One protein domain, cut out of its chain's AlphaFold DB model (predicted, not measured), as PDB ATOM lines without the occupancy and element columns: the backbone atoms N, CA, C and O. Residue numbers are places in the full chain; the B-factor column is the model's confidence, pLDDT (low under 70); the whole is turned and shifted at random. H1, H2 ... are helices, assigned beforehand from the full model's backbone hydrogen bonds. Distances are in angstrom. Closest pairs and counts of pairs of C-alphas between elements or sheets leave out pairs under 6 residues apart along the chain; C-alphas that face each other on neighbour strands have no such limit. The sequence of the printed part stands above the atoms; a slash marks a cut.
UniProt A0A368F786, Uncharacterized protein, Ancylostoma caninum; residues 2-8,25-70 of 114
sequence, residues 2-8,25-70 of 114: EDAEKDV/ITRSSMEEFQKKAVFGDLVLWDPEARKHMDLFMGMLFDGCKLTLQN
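Overview. This is residues 2 to 8 and 25 to 70 of the 114 residues of an uncharacterized protein of Ancylostoma caninum (UniProt A0A368F786). Helix H2 and the longer H3 fold back into a loose, open pair; residues 60 to 70 stick out, and tiny H1 lies apart. The class is all helix: 53 printed residues with named helices H1, H2, H3. The whole is loose, radius of gyration of the C-alphas 13.5 A, spanning 37 by 26 by 14 A.

Arrangement. Start at H1, residues 4 to 7, apart from H2, residues 27 to 39, and H3, residues 47 to 69. H2 and H3, close but not clearly touching, run opposite ways at a steep tilt of 42 degrees; C-alphas 33 and 52, their closest, are 7.5 A apart. In H2 every O i to N i+4 pair is within hydrogen-bond range, in H3 18 of 19.

Along the chain. Find H1's C-alpha 4 at (84.551, 44.462, 324.532). H2 is 18.0 A long; H3 runs 32.3 A to C-alpha 69 at (95.018, 60.702, 334.054).

Size, cuts and confidence. Residues 9 to 24 are cut out; C-alphas 8 and 25 are 19.6 A apart. H2 to H3 is a short link. pLDDT is under 70 at residues 2 to 7, 42 and 44.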
ATOM      1  N   GLU A   2      80.451  48.804 326.255       44.66
ATOM      2  CA  GLU A   2      80.095  47.736 327.189       44.66
ATOM      3  C   GLU A   2      80.367  46.407 326.461       44.66
ATOM      4  O   GLU A   2      80.010  46.288 325.290       44.66
ATOM      5  N   ASP A   3      81.055  45.468 327.118       50.84
ATOM      6  CA  ASP A   3      81.321  44.092 326.656       50.84
ATOM      7  C   ASP A   3      82.412  43.841 325.587       50.84
ATOM      8  O   ASP A   3      82.408  42.794 324.941       50.84
ATOM      9  N   ALA A   4      83.429  44.703 325.463       54.34
ATOM     10  CA  ALA A   4      84.551  44.462 324.532       54.34
ATOM     11  C   ALA A   4      85.269  43.104 324.738       54.34
ATOM     12  O   ALA A   4      85.795  42.528 323.788       54.34
ATOM     13  N   GLU A   5      85.261  42.570 325.962       58.00
ATOM     14  CA  GLU A   5      85.901  41.294 326.322       58.00
ATOM     15  C   GLU A   5      85.197  40.061 325.732       58.00
ATOM     16  O   GLU A   5      85.821  39.013 325.589       58.00
ATOM     17  N   LYS A   6      83.907  40.164 325.374       65.62
ATOM     18  CA  LYS A   6      83.169  39.074 324.709       65.62
ATOM     19  C   LYS A   6      83.383  39.078 323.197       65.62
ATOM     20  O   LYS A   6      83.361  38.017 322.576       65.62
ATOM     21  N   ASP A   7      83.602  40.261 322.626       67.75
ATOM     22  CA  ASP A   7      83.685  40.470 321.179       67.75
ATOM     23  C   ASP A   7      85.121  40.349 320.638       67.75
ATOM     24  O   ASP A   7      85.315  40.112 319.444       67.75
ATOM     25  N   VAL A   8      86.139  40.482 321.500       74.81
ATOM     26  CA  VAL A   8      87.557  40.425 321.116       74.81
ATOM     27  C   VAL A   8      88.284  39.325 321.883       74.81
ATOM     28  O   VAL A   8      88.487  39.411 323.090       74.81
ATOM     29  N   ILE A  25      79.615  57.800 326.662       78.56
ATOM     30  CA  ILE A  25      78.920  57.476 325.412       78.56
ATOM     31  C   ILE A  25      78.494  56.007 325.432       78.56
ATOM     32  O   ILE A  25      79.314  55.097 325.598       78.56
ATOM     33  N   THR A  26      77.196  55.775 325.250       81.88
ATOM     34  CA  THR A  26      76.621  54.429 325.219       81.88
ATOM     35  C   THR A  26      76.840  53.781 323.859       81.88
ATOM     36  O   THR A  26      76.930  54.455 322.828       81.88
ATOM     37  N   ARG A  27      76.865  52.448 323.826       80.38
ATOM     38  CA  ARG A  27      76.978  51.690 322.575       80.38
ATOM     39  C   ARG A  27      75.854  52.031 321.589       80.38
ATOM     40  O   ARG A  27      76.134  52.273 320.422       80.38
ATOM     41  N   SER A  28      74.615  52.122 322.071       83.12
ATOM     42  CA  SER A  28      73.454  52.477 321.246       83.12
ATOM     43  C   SER A  28      73.602  53.849 320.584       83.12
ATOM     44  O   SER A  28      73.328  53.987 319.395       83.12
ATOM     45  N   SER A  29      74.106  54.846 321.321       81.81
ATOM     46  CA  SER A  29      74.359  56.179 320.759       81.81
ATOM     47  C   SER A  29      75.449  56.157 319.682       81.81
ATOM     48  O   SER A  29      75.346  56.870 318.684       81.81
ATOM     49  N   MET A  30      76.456  55.289 319.834       81.81
ATOM     50  CA  MET A  30      77.514  55.099 318.843       81.81
ATOM     51  C   MET A  30      77.027  54.397 317.572       81.81
ATOM     52  O   MET A  30      77.370  54.815 316.468       81.81
ATOM     53  N   GLU A  31      76.204  53.361 317.706       85.94
ATOM     54  CA  GLU A  31      75.601  52.667 316.562       85.94
ATOM     55  C   GLU A  31      74.674  53.605 315.769       85.94
ATOM     56  O   GLU A  31      74.718  53.630 314.537       85.94
ATOM     57  N   GLU A  32      73.879  54.437 316.452       85.06
ATOM     58  CA  GLU A  32      73.033  55.440 315.795       85.06
ATOM     59  C   GLU A  32      73.871  56.499 315.067       85.06
ATOM     60  O   GLU A  32      73.578  56.850 313.920       85.06
ATOM     61  N   PHE A  33      74.941  56.972 315.709       80.25
ATOM     62  CA  PHE A  33      75.901  57.888 315.105       80.25
ATOM     63  C   PHE A  33      76.510  57.289 313.832       80.25
ATOM     64  O   PHE A  33      76.428  57.910 312.776       80.25
ATOM     65  N   GLN A  34      77.045  56.065 313.890       82.44
ATOM     66  CA  GLN A  34      77.620  55.394 312.720       82.44
ATOM     67  C   GLN A  34      76.593  55.200 311.603       82.44
ATOM     68  O   GLN A  34      76.903  55.444 310.439       82.44
ATOM     69  N   LYS A  35      75.358  54.814 311.943       86.12
ATOM     70  CA  LYS A  35      74.282  54.649 310.961       86.12
ATOM     71  C   LYS A  35      74.015  55.948 310.198       86.12
ATOM     72  O   LYS A  35      73.908  55.915 308.975       86.12
ATOM     73  N   LYS A  36      73.938  57.083 310.900       81.12
ATOM     74  CA  LYS A  36      73.752  58.402 310.273       81.12
ATOM     75  C   LYS A  36      74.974  58.841 309.467       81.12
ATOM     76  O   LYS A  36      74.797  59.398 308.396       81.12
ATOM     77  N   ALA A  37      76.186  58.548 309.941       77.31
ATOM     78  CA  ALA A  37      77.429  58.871 309.234       77.31
ATOM     79  C   ALA A  37      77.545  58.164 307.878       77.31
ATOM     80  O   ALA A  37      77.973  58.758 306.896       77.31
ATOM     81  N   VAL A  38      77.221  56.867 307.862       81.19
ATOM     82  CA  VAL A  38      77.483  55.974 306.725       81.19
ATOM     83  C   VAL A  38      76.342  55.996 305.715       81.19
ATOM     84  O   VAL A  38      76.593  55.953 304.514       81.19
ATOM     85  N   PHE A  39      75.096  56.026 306.194       84.00
ATOM     86  CA  PHE A  39      73.909  55.916 305.342       84.00
ATOM     87  C   PHE A  39      73.124  57.225 305.213       84.00
ATOM     88  O   PHE A  39      72.154  57.268 304.463       84.00
ATOM     89  N   GLY A  40      73.484  58.260 305.976       76.75
ATOM     90  CA  GLY A  40      72.854  59.570 305.882       76.75
ATOM     91  C   GLY A  40      73.534  60.450 304.841       76.75
ATOM     92  O   GLY A  40      74.757  60.438 304.709       76.75
ATOM     93  N   ASP A  41      72.743  61.272 304.155       74.81
ATOM     94  CA  ASP A  41      73.240  62.325 303.265       74.81
ATOM     95  C   ASP A  41      73.740  63.529 304.085       74.81
ATOM     96  O   ASP A  41      73.198  64.632 304.031       74.81
ATOM     97  N   LEU A  42      74.775  63.307 304.900       68.88
ATOM     98  CA  LEU A  42      75.403  64.359 305.689       68.88
ATOM     99  C   LEU A  42      76.351  65.164 304.799       68.88
ATOM    100  O   LEU A  42      77.505  64.801 304.566       68.88
ATOM    101  N   VAL A  43      75.862  66.299 304.311       74.62
ATOM    102  CA  VAL A  43      76.706  67.295 303.652       74.62
ATOM    103  C   VAL A  43      77.642  67.931 304.680       74.62
ATOM    104  O   VAL A  43      77.224  68.323 305.763       74.62
ATOM    105  N   LEU A  44      78.913  68.102 304.312       66.69
ATOM    106  CA  LEU A  44      79.991  68.616 305.178       66.69
ATOM    107  C   LEU A  44      79.680  69.973 305.849       66.69
ATOM    108  O   LEU A  44      80.262  70.320 306.875       66.69
ATOM    109  N   TRP A  45      78.759  70.744 305.267       71.81
ATOM    110  CA  TRP A  45      78.349  72.071 305.729       71.81
ATOM    111  C   TRP A  45      77.076  72.067 306.589       71.81
ATOM    112  O   TRP A  45      76.677  73.127 307.075       71.81
ATOM    113  N   ASP A  46      76.448  70.907 306.786       78.31
ATOM    114  CA  ASP A  46      75.254  70.757 307.614       78.31
ATOM    115  C   ASP A  46      75.596  70.960 309.108       78.31
ATOM    116  O   ASP A  46      76.599  70.426 309.603       78.31
ATOM    117  N   PRO A  47      74.788  71.719 309.869       80.50
ATOM    118  CA  PRO A  47      74.891  71.771 311.326       80.50
ATOM    119  C   PRO A  47      74.921  70.394 312.016       80.50
ATOM    120  O   PRO A  47      75.592  70.247 313.041       80.50
ATOM    121  N   GLU A  48      74.223  69.388 311.485       78.81
ATOM    122  CA  GLU A  48      74.240  68.017 312.004       78.81
ATOM    123  C   GLU A  48      75.591  67.333 311.746       78.81
ATOM    124  O   GLU A  48      76.143  66.713 312.658       78.81
ATOM    125  N   ALA A  49      76.196  67.548 310.573       78.00
ATOM    126  CA  ALA A  49      77.545  67.071 310.268       78.00
ATOM    127  C   ALA A  49      78.606  67.720 311.176       78.00
ATOM    128  O   ALA A  49      79.552  67.055 311.596       78.00
ATOM    129  N   ARG A  50      78.434  68.992 311.568       80.62
ATOM    130  CA  ARG A  50      79.318  69.632 312.563       80.62
ATOM    131  C   ARG A  50      79.212  68.990 313.941       80.62
ATOM    132  O   ARG A  50      80.238  68.645 314.512       80.62
ATOM    133  N   LYS A  51      77.994  68.761 314.445       82.31
ATOM    134  CA  LYS A  51      77.787  68.040 315.717       82.31
ATOM    135  C   LYS A  51      78.395  66.641 315.677       82.31
ATOM    136  O   LYS A  51      78.937  66.170 316.673       82.31
ATOM    137  N   HIS A  52      78.307  65.994 314.519       80.06
ATOM    138  CA  HIS A  52      78.899  64.689 314.284       80.06
ATOM    139  C   HIS A  52      80.427  64.729 314.431       80.06
ATOM    140  O   HIS A  52      81.011  63.948 315.184       80.06
ATOM    141  N   MET A  53      81.069  65.693 313.770       80.12
ATOM    142  CA  MET A  53      82.510  65.918 313.876       80.12
ATOM    143  C   MET A  53      82.940  66.311 315.291       80.12
ATOM    144  O   MET A  53      83.938  65.785 315.777       80.12
ATOM    145  N   ASP A  54      82.185  67.171 315.977       84.12
ATOM    146  CA  ASP A  54      82.487  67.586 317.350       84.12
ATOM    147  C   ASP A  54      82.451  66.398 318.319       84.12
ATOM    148  O   ASP A  54      83.366  66.234 319.126       84.12
ATOM    149  N   LEU A  55      81.443  65.523 318.208       82.50
ATOM    150  CA  LEU A  55      81.365  64.312 319.026       82.50
ATOM    151  C   LEU A  55      82.531  63.362 318.723       82.50
ATOM    152  O   LEU A  55      83.144  62.829 319.648       82.50
ATOM    153  N   PHE A  56      82.865  63.166 317.443       80.81
ATOM    154  CA  PHE A  56      83.990  62.324 317.036       80.81
ATOM    155  C   PHE A  56      85.322  62.838 317.588       80.81
ATOM    156  O   PHE A  56      86.071  62.086 318.211       80.81
ATOM    157  N   MET A  57      85.600  64.131 317.416       82.69
ATOM    158  CA  MET A  57      86.815  64.754 317.937       82.69
ATOM    159  C   MET A  57      86.842  64.716 319.469       82.69
ATOM    160  O   MET A  57      87.873  64.377 320.048       82.69
ATOM    161  N   GLY A  58      85.709  64.984 320.128       84.50
ATOM    162  CA  GLY A  58      85.562  64.873 321.580       84.50
ATOM    163  C   GLY A  58      85.919  63.479 322.092       84.50
ATOM    164  O   GLY A  58      86.735  63.355 322.998       84.50
ATOM    165  N   MET A  59      85.428  62.420 321.442       79.69
ATOM    166  CA  MET A  59      85.784  61.036 321.786       79.69
ATOM    167  C   MET A  59      87.287  60.764 321.718       79.69
ATOM    168  O   MET A  59      87.836  60.116 322.612       79.69
ATOM    169  N   LEU A  60      87.958  61.261 320.676       78.88
ATOM    170  CA  LEU A  60      89.399  61.075 320.510       78.88
ATOM    171  C   LEU A  60      90.197  61.753 321.634       78.88
ATOM    172  O   LEU A  60      91.181  61.182 322.115       78.88
ATOM    173  N   PHE A  61      89.776  62.943 322.066       83.12
ATOM    174  CA  PHE A  61      90.466  63.703 323.109       83.12
ATOM    175  C   PHE A  61      90.107  63.254 324.526       83.12
ATOM    176  O   PHE A  61      91.008  63.071 325.344       83.12
ATOM    177  N   ASP A  62      88.826  63.047 324.824       85.44
ATOM    178  CA  ASP A  62      88.357  62.689 326.164       85.44
ATOM    179  C   ASP A  62      88.847  61.302 326.571       85.44
ATOM    180  O   ASP A  62      89.374  61.140 327.674       85.44
ATOM    181  N   GLY A  63      88.775  60.327 325.656       82.62
ATOM    182  CA  GLY A  63      89.344  59.001 325.887       82.62
ATOM    183  C   GLY A  63      90.835  59.092 326.209       82.62
ATOM    184  O   GLY A  63      91.304  58.498 327.178       82.62
ATOM    185  N   CYS A  64      91.570  59.931 325.473       85.19
ATOM    186  CA  CYS A  64      92.989  60.129 325.731       85.19
ATOM    187  C   CYS A  64      93.277  60.767 327.088       85.19
ATOM    188  O   CYS A  64      94.157  60.324 327.828       85.19
ATOM    189  N   LYS A  65      92.525  61.814 327.426       87.12
ATOM    190  CA  LYS A  65      92.652  62.521 328.696       87.12
ATOM    191  C   LYS A  65      92.428  61.569 329.869       87.12
ATOM    192  O   LYS A  65      93.232  61.577 330.797       87.12
ATOM    193  N   LEU A  66      91.394  60.730 329.808       88.44
ATOM    194  CA  LEU A  66      91.102  59.734 330.842       88.44
ATOM    195  C   LEU A  66      92.232  58.705 330.976       88.44
ATOM    196  O   LEU A  66      92.669  58.418 332.091       88.44
ATOM    197  N   THR A  67      92.769  58.208 329.859       88.06
ATOM    198  CA  THR A  67      93.919  57.292 329.867       88.06
ATOM    199  C   THR A  67      95.157  57.925 330.506       88.06
ATOM    200  O   THR A  67      95.778  57.316 331.373       88.06
ATOM    201  N   LEU A  68      95.497  59.164 330.136       87.44
ATOM    202  CA  LEU A  68      96.667  59.874 330.670       87.44
ATOM    203  C   LEU A  68      96.524  60.247 332.153       87.44
ATOM    204  O   LEU A  68      97.525  60.374 332.857       87.44
ATOM    205  N   GLN A  69      95.295  60.431 332.641       88.81
ATOM    206  CA  GLN A  69      95.018  60.702 334.054       88.81
ATOM    207  C   GLN A  69      95.200  59.466 334.946       88.81
ATOM    208  O   GLN A  69      95.354  59.616 336.163       88.81
ATOM    209  N   ASN A  70      95.229  58.260 334.372       91.00
ATOM    210  CA  ASN A  70      95.494  57.040 335.120       91.00
ATOM    211  C   ASN A  70      96.991  56.931 335.467       91.00
ATOM    212  O   ASN A  70      97.811  56.436 334.693       91.00
TER     213      ASN A  70